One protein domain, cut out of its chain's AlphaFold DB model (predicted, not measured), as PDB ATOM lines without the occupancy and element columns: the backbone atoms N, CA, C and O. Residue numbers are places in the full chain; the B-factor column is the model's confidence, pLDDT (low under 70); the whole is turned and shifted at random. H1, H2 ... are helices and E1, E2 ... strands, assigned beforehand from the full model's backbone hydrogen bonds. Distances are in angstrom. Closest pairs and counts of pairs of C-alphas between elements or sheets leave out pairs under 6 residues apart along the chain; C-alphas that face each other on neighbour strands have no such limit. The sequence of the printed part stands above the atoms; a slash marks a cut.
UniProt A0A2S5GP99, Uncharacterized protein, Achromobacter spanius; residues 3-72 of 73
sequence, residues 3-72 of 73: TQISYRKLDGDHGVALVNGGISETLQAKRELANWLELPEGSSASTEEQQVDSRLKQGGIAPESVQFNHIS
ATOM      1  N   THR A   3     -24.385  49.205 -22.378       90.12
ATOM      2  CA  THR A   3     -23.133  48.731 -22.953       90.12
ATOM      3  C   THR A   3     -23.349  47.331 -23.496       90.12
ATOM      4  O   THR A   3     -23.891  46.452 -22.826       90.12
ATOM      5  N   GLN A   4     -22.922  47.131 -24.735       91.62
ATOM      6  CA  GLN A   4     -22.850  45.820 -25.347       91.62
ATOM      7  C   GLN A   4     -21.460  45.244 -25.108       91.62
ATOM      8  O   GLN A   4     -20.466  45.872 -25.459       91.62
ATOM      9  N   ILE A   5     -21.389  44.047 -24.540       92.50
ATOM     10  CA  ILE A   5     -20.153  43.302 -24.329       92.50
ATOM     11  C   ILE A   5     -20.140  42.130 -25.301       92.50
ATOM     12  O   ILE A   5     -20.946  41.210 -25.186       92.50
ATOM     13  N   SER A   6     -19.217  42.151 -26.250       93.06
ATOM     14  CA  SER A   6     -18.964  41.045 -27.169       93.06
ATOM     15  C   SER A   6     -17.802  40.205 -26.643       93.06
ATOM     16  O   SER A   6     -16.790  40.747 -26.201       93.06
ATOM     17  N   TYR A   7     -17.929  38.883 -26.695       93.25
ATOM     18  CA  TYR A   7     -16.908  37.951 -26.223       93.25
ATOM     19  C   TYR A   7     -16.883  36.686 -27.081       93.25
ATOM     20  O   TYR A   7     -17.861  36.319 -27.729       93.25
ATOM     21  N   ARG A   8     -15.750  35.993 -27.078       94.06
ATOM     22  CA  ARG A   8     -15.567  34.686 -27.704       94.06
ATOM     23  C   ARG A   8     -15.495  33.614 -26.625       94.06
ATOM     24  O   ARG A   8     -14.831  33.784 -25.602       94.06
ATOM     25  N   LYS A   9     -16.161  32.494 -26.870       92.75
ATOM     26  CA  LYS A   9     -16.067  31.287 -26.057       92.75
ATOM     27  C   LYS A   9     -14.855  30.456 -26.471       92.75
ATOM     28  O   LYS A   9     -14.428  30.484 -27.622       92.75
ATOM     29  N   LEU A  10     -14.312  29.683 -25.540       89.31
ATOM     30  CA  LEU A  10     -13.193  28.769 -25.777       89.31
ATOM     31  C   LEU A  10     -13.544  27.661 -26.785       89.31
ATOM     32  O   LEU A  10     -12.651  27.138 -27.438       89.31
ATOM     33  N   ASP A  11     -14.833  27.364 -26.952       87.75
ATOM     34  CA  ASP A  11     -15.361  26.424 -27.952       87.75
ATOM     35  C   ASP A  11     -15.356  26.992 -29.393       87.75
ATOM     36  O   ASP A  11     -15.610  26.282 -30.358       87.75
ATOM     37  N   GLY A  12     -15.045  28.285 -29.568       86.06
ATOM     38  CA  GLY A  12     -15.032  28.977 -30.867       86.06
ATOM     39  C   GLY A  12     -16.316  29.751 -31.192       86.06
ATOM     40  O   GLY A  12     -16.335  30.549 -32.131       86.06
ATOM     41  N   ASP A  13     -17.361  29.575 -30.386       91.19
ATOM     42  CA  ASP A  13     -18.611  30.331 -30.467       91.19
ATOM     43  C   ASP A  13     -18.439  31.799 -30.018       91.19
ATOM     44  O   ASP A  13     -17.530  32.135 -29.252       91.19
ATOM     45  N   HIS A  14     -19.309  32.693 -30.490       91.50
ATOM     46  CA  HIS A  14     -19.284  34.116 -30.127       91.50
ATOM     47  C   HIS A  14     -20.553  34.485 -29.357       91.50
ATOM     48  O   HIS A  14     -21.660  34.130 -29.750       91.50
ATOM     49  N   GLY A  15     -20.389  35.218 -28.260       90.19
ATOM     50  CA  GLY A  15     -21.477  35.681 -27.412       90.19
ATOM     51  C   GLY A  15     -21.534  37.201 -27.327       90.19
ATOM     52  O   GLY A  15     -20.533  37.901 -27.486       90.19
ATOM     53  N   VAL A  16     -22.735  37.708 -27.059       91.88
ATOM     54  CA  VAL A  16     -22.985  39.123 -26.793       91.88
ATOM     55  C   VAL A  16     -23.842  39.230 -25.537       91.88
ATOM     56  O   VAL A  16     -24.875  38.573 -25.438       91.88
ATOM     57  N   ALA A  17     -23.413  40.051 -24.585       90.00
ATOM     58  CA  ALA A  17     -24.162  40.396 -23.385       90.00
ATOM     59  C   ALA A  17     -24.521  41.885 -23.415       90.00
ATOM     60  O   ALA A  17     -23.691  42.733 -23.737       90.00
ATOM     61  N   LEU A  18     -25.768  42.206 -23.080       89.88
ATOM     62  CA  LEU A  18     -26.229  43.583 -22.932       89.88
ATOM     63  C   LEU A  18     -26.308  43.899 -21.447       89.88
ATOM     64  O   LEU A  18     -27.129  43.323 -20.734       89.88
ATOM     65  N   VAL A  19     -25.471  44.826 -20.998       87.19
ATOM     66  CA  VAL A  19     -25.449  45.270 -19.606       87.19
ATOM     67  C   VAL A  19     -25.931  46.710 -19.502       87.19
ATOM     68  O   VAL A  19     -25.766  47.527 -20.414       87.19
ATOM     69  N   ASN A  20     -26.578  47.017 -18.382       82.00
ATOM     70  CA  ASN A  20     -27.054  48.362 -18.093       82.00
ATOM     71  C   ASN A  20     -25.993  49.087 -17.267       82.00
ATOM     72  O   ASN A  20     -25.652  48.634 -16.182       82.00
ATOM     73  N   GLY A  21     -25.492  50.216 -17.767       76.50
ATOM     74  CA  GLY A  21     -24.423  50.966 -17.113       76.50
ATOM     75  C   GLY A  21     -23.404  51.497 -18.114       76.50
ATOM     76  O   GLY A  21     -23.424  51.138 -19.287       76.50
ATOM     77  N   GLY A  22     -22.536  52.393 -17.648       80.25
ATOM     78  CA  GLY A  22     -21.368  52.834 -18.403       80.25
ATOM     79  C   GLY A  22     -20.158  52.023 -17.966       80.25
ATOM     80  O   GLY A  22     -19.655  52.240 -16.868       80.25
ATOM     81  N   ILE A  23     -19.713  51.092 -18.806       85.94
ATOM     82  CA  ILE A  23     -18.437  50.401 -18.599       85.94
ATOM     83  C   ILE A  23     -17.330  51.263 -19.178       85.94
ATOM     84  O   ILE A  23     -17.274  51.417 -20.389       85.94
ATOM     85  N   SER A  24     -16.432  51.775 -18.349       83.19
ATOM     86  CA  SER A  24     -15.311  52.590 -18.838       83.19
ATOM     87  C   SER A  24     -14.031  51.779 -19.049       83.19
ATOM     88  O   SER A  24     -13.103  52.248 -19.704       83.19
ATOM     89  N   GLU A  25     -13.968  50.567 -18.491       87.81
ATOM     90  CA  GLU A  25     -12.739  49.781 -18.381       87.81
ATOM     91  C   GLU A  25     -12.977  48.315 -18.750       87.81
ATOM     92  O   GLU A  25     -14.001  47.721 -18.405       87.81
ATOM     93  N   THR A  26     -11.991  47.685 -19.393       88.62
ATOM     94  CA  THR A  26     -12.078  46.271 -19.791       88.62
ATOM     95  C   THR A  26     -12.284  45.349 -18.588       88.62
ATOM     96  O   THR A  26     -13.053  44.395 -18.677       88.62
ATOM     97  N   LEU A  27     -11.647  45.639 -17.446       90.12
ATOM     98  CA  LEU A  27     -11.823  44.862 -16.215       90.12
ATOM     99  C   LEU A  27     -13.282  44.889 -15.731       90.12
ATOM    100  O   LEU A  27     -13.857  43.844 -15.422       90.12
ATOM    101  N   GLN A  28     -13.905  46.070 -15.749       90.00
ATOM    102  CA  GLN A  28     -15.315  46.238 -15.414       90.00
ATOM    103  C   GLN A  28     -16.208  45.475 -16.406       90.00
ATOM    104  O   GLN A  28     -17.128  44.783 -15.979       90.00
ATOM    105  N   ALA A  29     -15.889  45.494 -17.708       90.62
ATOM    106  CA  ALA A  29     -16.602  44.701 -18.716       90.62
ATOM    107  C   ALA A  29     -16.563  43.200 -18.409       90.62
ATOM    108  O   ALA A  29     -17.590  42.525 -18.410       90.62
ATOM    109  N   LYS A  30     -15.370  42.673 -18.120       91.81
ATOM    110  CA  LYS A  30     -15.173  41.260 -17.788       91.81
ATOM    111  C   LYS A  30     -15.964  40.863 -16.537       91.81
ATOM    112  O   LYS A  30     -16.575  39.797 -16.518       91.81
ATOM    113  N   ARG A  31     -15.980  41.725 -15.515       91.12
ATOM    114  CA  ARG A  31     -16.708  41.499 -14.258       91.12
ATOM    115  C   ARG A  31     -18.218  41.496 -14.472       91.12
ATOM    116  O   ARG A  31     -18.885  40.566 -14.028       91.12
ATOM    117  N   GLU A  32     -18.737  42.493 -15.181       90.88
ATOM    118  CA  GLU A  32     -20.161  42.580 -15.508       90.88
ATOM    119  C   GLU A  32     -20.609  41.394 -16.359       90.88
ATOM    120  O   GLU A  32     -21.656  40.813 -16.093       90.88
ATOM    121  N   LEU A  33     -19.786  40.963 -17.316       90.75
ATOM    122  CA  LEU A  33     -20.041  39.758 -18.099       90.75
ATOM    123  C   LEU A  33     -20.076  38.498 -17.223       90.75
ATOM    124  O   LEU A  33     -20.992  37.689 -17.350       90.75
ATOM    125  N   ALA A  34     -19.100  38.328 -16.329       91.19
ATOM    126  CA  ALA A  34     -19.048  37.185 -15.421       91.19
ATOM    127  C   ALA A  34     -20.255  37.144 -14.469       91.19
ATOM    128  O   ALA A  34     -20.775  36.064 -14.189       91.19
ATOM    129  N   ASN A  35     -20.714  38.311 -14.007       89.75
ATOM    130  CA  ASN A  35     -21.928  38.449 -13.204       89.75
ATOM    131  C   ASN A  35     -23.193  38.160 -14.018       89.75
ATOM    132  O   ASN A  35     -24.064  37.445 -13.539       89.75
ATOM    133  N   TRP A  36     -23.283  38.669 -15.251       89.62
ATOM    134  CA  TRP A  36     -24.422  38.441 -16.147       89.62
ATOM    135  C   TRP A  36     -24.607  36.960 -16.491       89.62
ATOM    136  O   TRP A  36     -25.729  36.487 -16.614       89.62
ATOM    137  N   LEU A  37     -23.501  36.227 -16.617       88.44
ATOM    138  CA  LEU A  37     -23.485  34.781 -16.845       88.44
ATOM    139  C   LEU A  37     -23.623  33.953 -15.565       88.44
ATOM    140  O   LEU A  37     -23.524  32.729 -15.632       88.44
ATOM    141  N   GLU A  38     -23.785  34.611 -14.414       88.25
ATOM    142  CA  GLU A  38     -23.896  33.977 -13.099       88.25
ATOM    143  C   GLU A  38     -22.766  32.966 -12.833       88.25
ATOM    144  O   GLU A  38     -22.951  31.947 -12.164       88.25
ATOM    145  N   LEU A  39     -21.566  33.236 -13.365       87.69
ATOM    146  CA  LEU A  39     -20.435  32.326 -13.213       87.69
ATOM    147  C   LEU A  39     -20.048  32.259 -11.733       87.69
ATOM    148  O   LEU A  39     -20.041  33.297 -11.071       87.69
ATOM    149  N   PRO A  40     -19.687  31.091 -11.190       82.75
ATOM    150  CA  PRO A  40     -19.255  30.991  -9.800       82.75
ATOM    151  C   PRO A  40     -17.983  31.814  -9.570       82.75
ATOM    152  O   PRO A  40     -17.135  31.906 -10.454       82.75
ATOM    153  N   GLU A  41     -17.830  32.421  -8.395       78.25
ATOM    154  CA  GLU A  41     -16.598  33.141  -8.067       78.25
ATOM    155  C   GLU A  41     -15.411  32.166  -8.018       78.25
ATOM    156  O   GLU A  41     -15.390  31.209  -7.243       78.25
ATOM    157  N   GLY A  42     -14.439  32.379  -8.909       63.78
ATOM    158  CA  GLY A  42     -13.241  31.557  -9.022       63.78
ATOM    159  C   GLY A  42     -12.248  31.864  -7.901       63.78
ATOM    160  O   GLY A  42     -11.955  33.020  -7.604       63.78
ATOM    161  N   SER A  43     -11.724  30.815  -7.276       62.72
ATOM    162  CA  SER A  43     -10.924  30.907  -6.054       62.72
ATOM    163  C   SER A  43      -9.492  31.423  -6.279       62.72
ATOM    164  O   SER A  43      -8.816  31.045  -7.235       62.72
ATOM    165  N   SER A  44      -9.006  32.201  -5.304       60.78
ATOM    166  CA  SER A  44      -7.590  32.358  -4.915       60.78
ATOM    167  C   SER A  44      -6.606  32.957  -5.932       60.78
ATOM    168  O   SER A  44      -5.420  32.632  -5.881       60.78
ATOM    169  N   ALA A  45      -7.036  33.858  -6.819       68.12
ATOM    170  CA  ALA A  45      -6.086  34.676  -7.582       68.12
ATOM    171  C   ALA A  45      -5.682  35.939  -6.798       68.12
ATOM    172  O   ALA A  45      -6.493  36.507  -6.062       68.12
ATOM    173  N   SER A  46      -4.428  36.368  -6.956       76.38
ATOM    174  CA  SER A  46      -3.825  37.463  -6.183       76.38
ATOM    175  C   SER A  46      -4.354  38.849  -6.562       76.38
ATOM    176  O   SER A  46      -4.219  39.783  -5.776       76.38
ATOM    177  N   THR A  47      -4.940  38.997  -7.755       84.50
ATOM    178  CA  THR A  47      -5.509  40.257  -8.251       84.50
ATOM    179  C   THR A  47      -6.922  40.059  -8.797       84.50
ATOM    180  O   THR A  47      -7.257  38.986  -9.302       84.50
ATOM    181  N   GLU A  48      -7.748  41.108  -8.724       84.25
ATOM    182  CA  GLU A  48      -9.135  41.091  -9.221       84.25
ATOM    183  C   GLU A  48      -9.200  40.711 -10.709       84.25
ATOM    184  O   GLU A  48     -10.022  39.889 -11.105       84.25
ATOM    185  N   GLU A  49      -8.273  41.220 -11.525       85.88
ATOM    186  CA  GLU A  49      -8.186  40.864 -12.944       85.88
ATOM    187  C   GLU A  49      -7.970  39.361 -13.149       85.88
ATOM    188  O   GLU A  49      -8.705  38.730 -13.902       85.88
ATOM    189  N   GLN A  50      -7.033  38.751 -12.419       87.19
ATOM    190  CA  GLN A  50      -6.789  37.312 -12.517       87.19
ATOM    191  C   GLN A  50      -7.981  36.480 -12.028       87.19
ATOM    192  O   GLN A  50      -8.244  35.409 -12.583       87.19
ATOM    193  N   GLN A  51      -8.704  36.952 -11.005       88.19
ATOM    194  CA  GLN A  51      -9.908  36.282 -10.504       88.19
ATOM    195  C   GLN A  51     -11.014  36.293 -11.561       88.19
ATOM    196  O   GLN A  51     -11.580  35.244 -11.874       88.19
ATOM    197  N   VAL A  52     -11.282  37.455 -12.160       90.50
ATOM    198  CA  VAL A  52     -12.313  37.606 -13.193       90.50
ATOM    199  C   VAL A  52     -11.930  36.851 -14.470       90.50
ATOM    200  O   VAL A  52     -12.772  36.150 -15.029       90.50
ATOM    201  N   ASP A  53     -10.671  36.913 -14.912       90.88
ATOM    202  CA  ASP A  53     -10.182  36.132 -16.055       90.88
ATOM    203  C   ASP A  53     -10.349  34.626 -15.825       90.88
ATOM    204  O   ASP A  53     -10.797  33.905 -16.718       90.88
ATOM    205  N   SER A  54     -10.023  34.143 -14.623       90.00
ATOM    206  CA  SER A  54     -10.191  32.729 -14.264       90.00
ATOM    207  C   SER A  54     -11.664  32.331 -14.255       90.00
ATOM    208  O   SER A  54     -12.016  31.291 -14.808       90.00
ATOM    209  N   ARG A  55     -12.534  33.188 -13.712       90.50
ATOM    210  CA  ARG A  55     -13.989  32.999 -13.682       90.50
ATOM    211  C   ARG A  55     -14.582  32.919 -15.090       90.50
ATOM    212  O   ARG A  55     -15.326  31.990 -15.388       90.50
ATOM    213  N   LEU A  56     -14.193  33.828 -15.986       90.94
ATOM    214  CA  LEU A  56     -14.595  33.791 -17.396       90.94
ATOM    215  C   LEU A  56     -14.105  32.515 -18.093       90.94
ATOM    216  O   LEU A  56     -14.894  31.852 -18.763       90.94
ATOM    217  N   LYS A  57     -12.842  32.121 -17.888       91.06
ATOM    218  CA  LYS A  57     -12.294  30.872 -18.446       91.06
ATOM    219  C   LYS A  57     -13.038  29.636 -17.947       91.06
ATOM    220  O   LYS A  57     -13.313  28.744 -18.742       91.06
ATOM    221  N   GLN A  58     -13.407  29.596 -16.666       89.12
ATOM    222  CA  GLN A  58     -14.235  28.529 -16.093       89.12
ATOM    223  C   GLN A  58     -15.628  28.473 -16.732       89.12
ATOM    224  O   GLN A  58     -16.146  27.386 -16.967       89.12
ATOM    225  N   GLY A  59     -16.196  29.631 -17.082       87.38
ATOM    226  CA  GLY A  59     -17.417  29.742 -17.883       87.38
ATOM    227  C   GLY A  59     -17.241  29.432 -19.372       87.38
ATOM    228  O   GLY A  59     -18.181  29.609 -20.144       87.38
ATOM    229  N   GLY A  60     -16.050  29.007 -19.803       91.31
ATOM    230  CA  GLY A  60     -15.762  28.721 -21.202       91.31
ATOM    231  C   GLY A  60     -15.587  29.972 -22.060       91.31
ATOM    232  O   GLY A  60     -15.840  29.909 -23.258       91.31
ATOM    233  N   ILE A  61     -15.175  31.107 -21.491       92.38
ATOM    234  CA  ILE A  61     -14.976  32.380 -22.202       92.38
ATOM    235  C   ILE A  61     -13.497  32.726 -22.283       92.38
ATOM    236  O   ILE A  61     -12.751  32.561 -21.323       92.38
ATOM    237  N   ALA A  62     -13.073  33.234 -23.439       93.00
ATOM    238  CA  ALA A  62     -11.746  33.790 -23.643       93.00
ATOM    239  C   ALA A  62     -11.724  35.248 -23.143       93.00
ATOM    240  O   ALA A  62     -12.243  36.133 -23.830       93.00
ATOM    241  N   PRO A  63     -11.135  35.549 -21.976       90.38
ATOM    242  CA  PRO A  63     -11.216  36.884 -21.381       90.38
ATOM    243  C   PRO A  63     -10.471  37.953 -22.192       90.38
ATOM    244  O   PRO A  63     -10.857  39.116 -22.187       90.38
ATOM    245  N   GLU A  64      -9.452  37.564 -22.954       91.62
ATOM    246  CA  GLU A  64      -8.736  38.421 -23.910       91.62
ATOM    247  C   GLU A  64      -9.589  38.874 -25.105       91.62
ATOM    248  O   GLU A  64      -9.263  39.856 -25.764       91.62
ATOM    249  N   SER A  65     -10.695  38.180 -25.385       91.44
ATOM    250  CA  SER A  65     -11.600  38.520 -26.488       91.44
ATOM    251  C   SER A  65     -12.697  39.514 -26.100       91.44
ATOM    252  O   SER A  65     -13.433  39.976 -26.975       91.44
ATOM    253  N   VAL A  66     -12.823  39.818 -24.804       91.31
ATOM    254  CA  VAL A  66     -13.891  40.657 -24.255       91.31
ATOM    255  C   VAL A  66     -13.710  42.094 -24.732       91.31
ATOM    256  O   VAL A  66     -12.715  42.747 -24.428       91.31
ATOM    257  N   GLN A  67     -14.702  42.591 -25.461       90.88
ATOM    258  CA  GLN A  67     -14.772  43.960 -25.960       90.88
ATOM    259  C   GLN A  67     -16.105  44.572 -25.560       90.88
ATOM    260  O   GLN A  67     -17.142  43.918 -25.647       90.88
ATOM    261  N   PHE A  68     -16.086  45.834 -25.148       91.19
ATOM    262  CA  PHE A  68     -17.290  46.570 -24.791       91.19
ATOM    263  C   PHE A  68     -17.508  47.732 -25.757       91.19
ATOM    264  O   PHE A  68     -16.561  48.375 -26.203       91.19
ATOM    265  N   ASN A  69     -18.771  47.987 -26.088       89.56
ATOM    266  CA  ASN A  69     -19.187  49.106 -26.913       89.56
ATOM    267  C   ASN A  69     -20.350  49.842 -26.245       89.56
ATOM    268  O   ASN A  69     -21.335  49.227 -25.825       89.56
ATOM    269  N   HIS A  70     -20.241  51.163 -26.148       86.19
ATOM    270  CA  HIS A  70     -21.280  51.996 -25.558       86.19
ATOM    271  C   HIS A  70     -22.394  52.232 -26.568       86.19
ATOM    272  O   HIS A  70     -22.166  52.767 -27.650       86.19
ATOM    273  N   ILE A  71     -23.610  51.864 -26.186       82.62
ATOM    274  CA  ILE A  71     -24.825  52.134 -26.947       82.62
ATOM    275  C   ILE A  71     -25.623  53.181 -26.172       82.62
ATOM    276  O   ILE A  71     -26.273  52.905 -25.154       82.62
ATOM    277  N   SER A  72     -25.493  54.422 -26.634       67.69
ATOM    278  CA  SER A  72     -26.351  55.537 -26.244       67.69
ATOM    279  C   SER A  72     -27.631  55.467 -27.074       67.69
ATOM    280  O   SER A  72     -27.554  55.376 -28.297       67.69
TER     281      SER A  72
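What this domain is: This is residues 3 to 72 of the 73 residues of an uncharacterized protein of Achromobacter spanius (UniProt A0A2S5GP99). What is the main picture? A small, strongly twisted sheet of three strands forms a wall, with both helices, H1 and H2, packed over one face and the other face bare. H1 touches H2 and covers much of that face, while H2 packs chiefly on E3. What is it made of? The 70 printed residues hold E1, E2, H1, H2 and E3 in that order along the chain, a mixed class of helices and strands, and the sheet runs E2, E1, E3, antiparallel throughout. How large is it? It is compact, with a radius of gyration of the C-alphas of 11.3 A and spans of 37 by 25 by 19 A.

How they stand to each other: How do the strands pair? E1, residues 3 to 9, is the inner strand and forms a hairpin with E2, residues 14 to 20; they are antiparallel at 154 degrees, with N 5 and O 17 within hydrogen-bond range at 2.8 A. On the other side of E1 is E3, residues 61 to 71, antiparallel at 159 degrees, with N 6 and O 67 at 2.8 A; E3 bends by 85 degrees at residue 64. Where are the helices? H1, residues 26 to 36, is on the sheet, and its closest C-alphas to E3 are those of Ala 29 and Phe 68, 6.4 A apart. H2, residues 48 to 58, is on the same face at a height over the sheet of 8.0 A, on a local plane fitted to only just enough C-alphas, 6; it lies over E3 and runs across the strands, at 72 degrees to E3 on the local plane. How do the helices meet? H1 and H2 touch, with the closest C-alphas, Ala 34 and Leu 56, 5.9 A apart, at a steep tilt of 46 degrees, the same way; in both, every O i to N i+4 pair is within hydrogen-bond range. E2, H1, H2 and E3 make a split strand-helix-strand unit, two strands running the same way with E1 between them, and its crossover is right-handed.

Where its parts are: Where does the first element begin? C-alpha 3 of E1 is at (-23.133, 48.731, -22.953); E1 is 19.1 A long and E2 20.2 A. Where are the helices? H1 begins at C-alpha 26, (-12.078, 46.271, -19.791), and is 15.1 A long; H2 is 15.2 A. Where does the last element end? E3, 22.6 A long, ends at C-alpha 71, (-24.825, 52.134, -26.947).

The domain as a whole: How far does it reach? The two C-alphas farthest apart, those of Ser 44 and Ser 72, are 36.7 A apart. Which links are long? The link from H1 to H2, 11 residues, is long; the other links are tight, and the printed part has no cut. Where is confidence low? Residues 42 to 45 and residue 72 are under 70, while the mean pLDDT of the printed part is 87.0.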